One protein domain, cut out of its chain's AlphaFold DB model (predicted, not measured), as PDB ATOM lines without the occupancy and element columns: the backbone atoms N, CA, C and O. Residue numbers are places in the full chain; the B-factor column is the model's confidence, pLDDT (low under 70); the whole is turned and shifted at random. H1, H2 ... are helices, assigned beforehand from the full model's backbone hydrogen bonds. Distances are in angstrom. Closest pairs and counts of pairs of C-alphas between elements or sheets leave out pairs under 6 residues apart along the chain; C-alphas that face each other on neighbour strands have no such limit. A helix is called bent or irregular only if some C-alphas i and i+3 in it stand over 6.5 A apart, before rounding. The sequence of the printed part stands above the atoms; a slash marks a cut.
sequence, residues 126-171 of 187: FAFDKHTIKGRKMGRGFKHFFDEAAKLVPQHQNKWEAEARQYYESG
ATOM      1  N   PHE A 126     242.991 238.153 239.866       95.75
ATOM      2  CA  PHE A 126     241.782 238.975 239.741       95.75
ATOM      3  C   PHE A 126     241.885 240.323 240.477       95.75
ATOM      4  O   PHE A 126     241.178 241.264 240.119       95.75
ATOM      5  N   ALA A 127     242.771 240.445 241.475       95.88
ATOM      6  CA  ALA A 127     242.985 241.691 242.212       95.88
ATOM      7  C   ALA A 127     243.791 242.727 241.411       95.88
ATOM      8  O   ALA A 127     243.758 243.911 241.746       95.88
ATOM      9  N   PHE A 128     244.507 242.330 240.351       96.25
ATOM     10  CA  PHE A 128     245.209 243.276 239.481       96.25
ATOM     11  C   PHE A 128     244.235 243.893 238.474       96.25
ATOM     12  O   PHE A 128     244.198 243.507 237.308       96.25
ATOM     13  N   ASP A 129     243.431 244.851 238.929       93.31
ATOM     14  CA  ASP A 129     242.427 245.541 238.118       93.31
ATOM     15  C   ASP A 129     242.936 246.880 237.537       93.31
ATOM     16  O   ASP A 129     244.112 247.238 237.676       93.31
ATOM     17  N   LYS A 130     242.031 247.646 236.911       88.38
ATOM     18  CA  LYS A 130     242.322 248.956 236.300       88.38
ATOM     19  C   LYS A 130     242.859 250.011 237.288       88.38
ATOM     20  O   LYS A 130     243.529 250.960 236.875       88.38
ATOM     21  N   HIS A 131     242.603 249.862 238.588       91.06
ATOM     22  CA  HIS A 131     243.075 250.775 239.631       91.06
ATOM     23  C   HIS A 131     244.468 250.397 240.153       91.06
ATOM     24  O   HIS A 131     245.188 251.257 240.671       91.06
ATOM     25  N   THR A 132     244.927 249.165 239.928       93.94
ATOM     26  CA  THR A 132     246.286 248.735 240.293       93.94
ATOM     27  C   THR A 132     247.340 249.088 239.235       93.94
ATOM     28  O   THR A 132     247.084 249.076 238.031       93.94
ATOM     29  N   ILE A 133     248.582 249.353 239.669       95.81
ATOM     30  CA  ILE A 133     249.716 249.600 238.752       95.81
ATOM     31  C   ILE A 133     249.949 248.387 237.841       95.81
ATOM     32  O   ILE A 133     250.130 248.545 236.633       95.81
ATOM     33  N   LYS A 134     249.941 247.176 238.412       95.06
ATOM     34  CA  LYS A 134     250.172 245.936 237.663       95.06
ATOM     35  C   LYS A 134     249.044 245.671 236.664       95.06
ATOM     36  O   LYS A 134     249.342 245.411 235.505       95.06
ATOM     37  N   GLY A 135     247.781 245.828 237.060       96.06
ATOM     38  CA  GLY A 135     246.641 245.648 236.160       96.06
ATOM     39  C   GLY A 135     246.629 246.648 235.001       96.06
ATOM     40  O   GLY A 135     246.416 246.242 233.858       96.06
ATOM     41  N   ARG A 136     246.988 247.922 235.240       94.00
ATOM     42  CA  ARG A 136     247.192 248.900 234.151       94.00
ATOM     43  C   ARG A 136     248.305 248.489 233.191       94.00
ATOM     44  O   ARG A 136     248.106 248.547 231.983       94.00
ATOM     45  N   LYS A 137     249.452 248.025 233.705       96.25
ATOM     46  CA  LYS A 137     250.544 247.489 232.867       96.25
ATOM     47  C   LYS A 137     250.115 246.258 232.059       96.25
ATOM     48  O   LYS A 137     250.638 246.040 230.976       96.25
ATOM     49  N   MET A 138     249.153 245.484 232.563       95.50
ATOM     50  CA  MET A 138     248.543 244.341 231.872       95.50
ATOM     51  C   MET A 138     247.425 244.743 230.891       95.50
ATOM     52  O   MET A 138     246.800 243.867 230.301       95.50
ATOM     53  N   GLY A 139     247.130 246.039 230.727       94.50
ATOM     54  CA  GLY A 139     246.072 246.523 229.832       94.50
ATOM     55  C   GLY A 139     244.648 246.244 230.325       94.50
ATOM     56  O   GLY A 139     243.712 246.214 229.527       94.50
ATOM     57  N   ARG A 140     244.450 246.009 231.629       94.00
ATOM     58  CA  ARG A 140     243.133 245.676 232.189       94.00
ATOM     59  C   ARG A 140     242.279 246.926 232.395       94.00
ATOM     60  O   ARG A 140     242.665 247.838 233.120       94.00
ATOM     61  N   GLY A 141     241.101 246.931 231.771       89.25
ATOM     62  CA  GLY A 141     240.096 247.998 231.847       89.25
ATOM     63  C   GLY A 141     238.722 247.494 232.306       89.25
ATOM     64  O   GLY A 141     238.624 246.490 233.013       89.25
ATOM     65  N   PHE A 142     237.649 248.169 231.880       90.44
ATOM     66  CA  PHE A 142     236.268 247.831 232.261       90.44
ATOM     67  C   PHE A 142     235.869 246.390 231.946       90.44
ATOM     68  O   PHE A 142     235.224 245.756 232.771       90.44
ATOM     69  N   LYS A 143     236.325 245.837 230.816       90.12
ATOM     70  CA  LYS A 143     236.060 244.437 230.469       90.12
ATOM     71  C   LYS A 143     236.524 243.471 231.567       90.12
ATOM     72  O   LYS A 143     235.720 242.710 232.078       90.12
ATOM     73  N   HIS A 144     237.791 243.553 231.993       93.31
ATOM     74  CA  HIS A 144     238.312 242.723 233.092       93.31
ATOM     75  C   HIS A 144     237.593 243.004 234.418       93.31
ATOM     76  O   HIS A 144     237.402 242.098 235.222       93.31
ATOM     77  N   PHE A 145     237.209 244.259 234.667       92.56
ATOM     78  CA  PHE A 145     236.446 244.602 235.861       92.56
ATOM     79  C   PHE A 145     235.119 243.835 235.912       92.56
ATOM     80  O   PHE A 145     234.885 243.127 236.884       92.56
ATOM     81  N   PHE A 146     234.299 243.911 234.863       91.31
ATOM     82  CA  PHE A 146     233.008 243.218 234.825       91.31
ATOM     83  C   PHE A 146     233.146 241.700 234.718       91.31
ATOM     84  O   PHE A 146     232.389 240.973 235.352       91.31
ATOM     85  N   ASP A 147     234.111 241.223 233.931       92.25
ATOM     86  CA  ASP A 147     234.251 239.796 233.655       92.25
ATOM     87  C   ASP A 147     234.956 239.037 234.784       92.25
ATOM     88  O   ASP A 147     234.766 237.832 234.869       92.25
ATOM     89  N   GLU A 148     235.764 239.689 235.632       94.75
ATOM     90  CA  GLU A 148     236.571 239.024 236.669       94.75
ATOM     91  C   GLU A 148     236.619 239.784 238.006       94.75
ATOM     92  O   GLU A 148     236.227 239.233 239.034       94.75
ATOM     93  N   ALA A 149     237.087 241.037 238.026       93.00
ATOM     94  CA  ALA A 149     237.426 241.716 239.288       93.00
ATOM     95  C   ALA A 149     236.207 242.066 240.165       93.00
ATOM     96  O   ALA A 149     236.332 242.151 241.384       93.00
ATOM     97  N   ALA A 150     235.038 242.269 239.553       92.25
ATOM     98  CA  ALA A 150     233.795 242.645 240.225       92.25
ATOM     99  C   ALA A 150     232.852 241.456 240.485       92.25
ATOM    100  O   ALA A 150     231.692 241.668 240.843       92.25
ATOM    101  N   LYS A 151     233.313 240.210 240.300       93.38
ATOM    102  CA  LYS A 151     232.490 239.015 240.542       93.38
ATOM    103  C   LYS A 151     231.967 238.976 241.982       93.38
ATOM    104  O   LYS A 151     232.736 239.059 242.938       93.38
ATOM    105  N   LEU A 152     230.657 238.777 242.129       92.31
ATOM    106  CA  LEU A 152     229.977 238.607 243.415       92.31
ATOM    107  C   LEU A 152     229.668 237.129 243.661       92.31
ATOM    108  O   LEU A 152     229.186 236.437 242.767       92.31
ATOM    109  N   VAL A 153     229.913 236.646 244.881       93.94
ATOM    110  CA  VAL A 153     229.615 235.261 245.274       93.94
ATOM    111  C   VAL A 153     228.999 235.244 246.685       93.94
ATOM    112  O   VAL A 153     229.698 235.595 247.636       93.94
ATOM    113  N   PRO A 154     227.726 234.826 246.853       89.44
ATOM    114  CA  PRO A 154     226.769 234.494 245.794       89.44
ATOM    115  C   PRO A 154     226.309 235.742 245.020       89.44
ATOM    116  O   PRO A 154     226.176 236.825 245.586       89.44
ATOM    117  N   GLN A 155     226.041 235.586 243.722       88.88
ATOM    118  CA  GLN A 155     225.485 236.657 242.892       88.88
ATOM    119  C   GLN A 155     223.957 236.658 242.990       88.88
ATOM    120  O   GLN A 155     223.310 235.629 242.796       88.88
ATOM    121  N   HIS A 156     223.374 237.826 243.252       88.62
ATOM    122  CA  HIS A 156     221.935 238.048 243.121       88.62
ATOM    123  C   HIS A 156     221.614 238.668 241.762       88.62
ATOM    124  O   HIS A 156     222.430 239.390 241.192       88.62
ATOM    125  N   GLN A 157     220.408 238.410 241.250       89.56
ATOM    126  CA  GLN A 157     219.967 238.982 239.982       89.56
ATOM    127  C   GLN A 157     219.888 240.511 240.079       89.56
ATOM    128  O   GLN A 157     219.117 241.056 240.869       89.56
ATOM    129  N   ASN A 158     220.648 241.199 239.229       90.38
ATOM    130  CA  ASN A 158     220.623 242.648 239.102       90.38
ATOM    131  C   ASN A 158     220.131 243.043 237.706       90.38
ATOM    132  O   ASN A 158     220.859 242.957 236.720       90.38
ATOM    133  N   LYS A 159     218.883 243.511 237.616       95.88
ATOM    134  CA  LYS A 159     218.273 243.904 236.334       95.88
ATOM    135  C   LYS A 159     218.941 245.111 235.658       95.88
ATOM    136  O   LYS A 159     218.716 245.321 234.474       95.88
ATOM    137  N   TRP A 160     219.742 245.887 236.390       95.38
ATOM    138  CA  TRP A 160     220.422 247.085 235.883       95.38
ATOM    139  C   TRP A 160     221.840 246.805 235.376       95.38
ATOM    140  O   TRP A 160     222.466 247.680 234.785       95.38
ATOM    141  N   GLU A 161     222.372 245.604 235.616       91.56
ATOM    142  CA  GLU A 161     223.783 245.283 235.380       91.56
ATOM    143  C   GLU A 161     224.178 245.407 233.903       91.56
ATOM    144  O   GLU A 161     225.210 245.996 233.583       91.56
ATOM    145  N   ALA A 162     223.326 244.923 232.995       91.94
ATOM    146  CA  ALA A 162     223.586 244.973 231.559       91.94
ATOM    147  C   ALA A 162     223.621 246.413 231.016       91.94
ATOM    148  O   ALA A 162     224.537 246.772 230.278       91.94
ATOM    149  N   GLU A 163     222.653 247.246 231.407       94.31
ATOM    150  CA  GLU A 163     222.569 248.648 230.975       94.31
ATOM    151  C   GLU A 163     223.721 249.480 231.558       94.31
ATOM    152  O   GLU A 163     224.388 250.221 230.838       94.31
ATOM    153  N   ALA A 164     224.042 249.284 232.842       92.50
ATOM    154  CA  ALA A 164     225.189 249.935 233.468       92.50
ATOM    155  C   ALA A 164     226.500 249.574 232.752       92.50
ATOM    156  O   ALA A 164     227.294 250.463 232.434       92.50
ATOM    157  N   ARG A 165     226.720 248.286 232.444       91.69
ATOM    158  CA  ARG A 165     227.905 247.822 231.708       91.69
ATOM    159  C   ARG A 165     228.042 248.522 230.356       91.69
ATOM    160  O   ARG A 165     229.133 248.992 230.043       91.69
ATOM    161  N   GLN A 166     226.947 248.664 229.606       91.44
ATOM    162  CA  GLN A 166     226.950 249.382 228.327       91.44
ATOM    163  C   GLN A 166     227.398 250.844 228.480       91.44
ATOM    164  O   GLN A 166     228.200 251.319 227.678       91.44
ATOM    165  N   TYR A 167     226.943 251.560 229.513       91.88
ATOM    166  CA  TYR A 167     227.359 252.951 229.746       91.88
ATOM    167  C   TYR A 167     228.815 253.101 230.192       91.88
ATOM    168  O   TYR A 167     229.471 254.083 229.837       91.88
ATOM    169  N   TYR A 168     229.340 252.142 230.951       87.69
ATOM    170  CA  TYR A 168     230.755 252.136 231.317       87.69
ATOM    171  C   TYR A 168     231.656 251.801 230.123       87.69
ATOM    172  O   TYR A 168     232.687 252.447 229.938       87.69
ATOM    173  N   GLU A 169     231.272 250.823 229.301       85.12
ATOM    174  CA  GLU A 169     232.045 250.412 228.121       85.12
ATOM    175  C   GLU A 169     231.948 251.421 226.965       85.12
ATOM    176  O   GLU A 169     232.886 251.522 226.176       85.12
ATOM    177  N   SER A 170     230.877 252.221 226.886       87.38
ATOM    178  CA  SER A 170     230.728 253.271 225.867       87.38
ATOM    179  C   SER A 170     231.592 254.512 226.112       87.38
ATOM    180  O   SER A 170     231.697 255.368 225.234       87.38
ATOM    181  N   GLY A 171     232.190 254.645 227.301       81.81
ATOM    182  CA  GLY A 171     232.956 255.832 227.691       81.81
ATOM    183  C   GLY A 171     232.099 257.072 227.982       81.81
ATOM    184  O   GLY A 171     232.641 258.139 228.276       81.81
TER     185      GLY A 171
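AT A GLANCE: This is residues 126 to 171 of the 187 residues of the protein "MgsA_C domain-containing protein" of Planctomycetes bacterium GWF2_42_9 (UniProt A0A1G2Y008). H3 and H2 make a loose V, coming closest where H3 ends and H2 begins, while residues 152 to 160 of their link stick out in a wide, open arc. Small H1 lies at the other end of the flat domain, away from H3, with a tight link of 4 residues running from it to H2. The printed part has 46 residues, with three named helices in the order H1, H2, H3 and no named strand; the class is all helix, though under half of the residues, 22 of 46, are in named elements. It is only just loose, close to compact, with a radius of gyration of the C-alphas of 11.6 A and spans of 33 by 27 by 11 A.

IN THESE COORDINATES: The longest helix, H3, holds residues 161 to 169 and measures 12.1 A, from C-alpha 161 at (223.783, 245.283, 235.380) to C-alpha 169 at (232.045, 250.412, 228.121). H2, residues 142 to 149, measures 9.4 A. It is neither bent nor irregular, but only just: C-alphas 146 and 149 are 6.5 A apart. H1, residues 133 to 137, measures 6.3 A and begins at C-alpha 133 at (249.716, 249.600, 238.752).

HOW THE PARTS SIT: H3 and H2 touch, with their closest C-alphas, those of Glu 169 and Phe 142, 6.5 A apart. They run opposite ways at a steep tilt of 49 degrees. H1 is apart from H2 and from H3. In H1, H2 and H3 every O i to N i+4 pair is within hydrogen-bond range.

THE WHOLE: The two C-alphas farthest apart, those of Lys 137 and Lys 159, are 32.7 A apart. Without residues 152 to 160, which stand free, the body spans 28 by 20 by 11 A. H2 to H3 is a long link of 11 residues; H1 to H2 is a tight one of 4. The printed part has no cut, and no printed residue is under 70 in pLDDT.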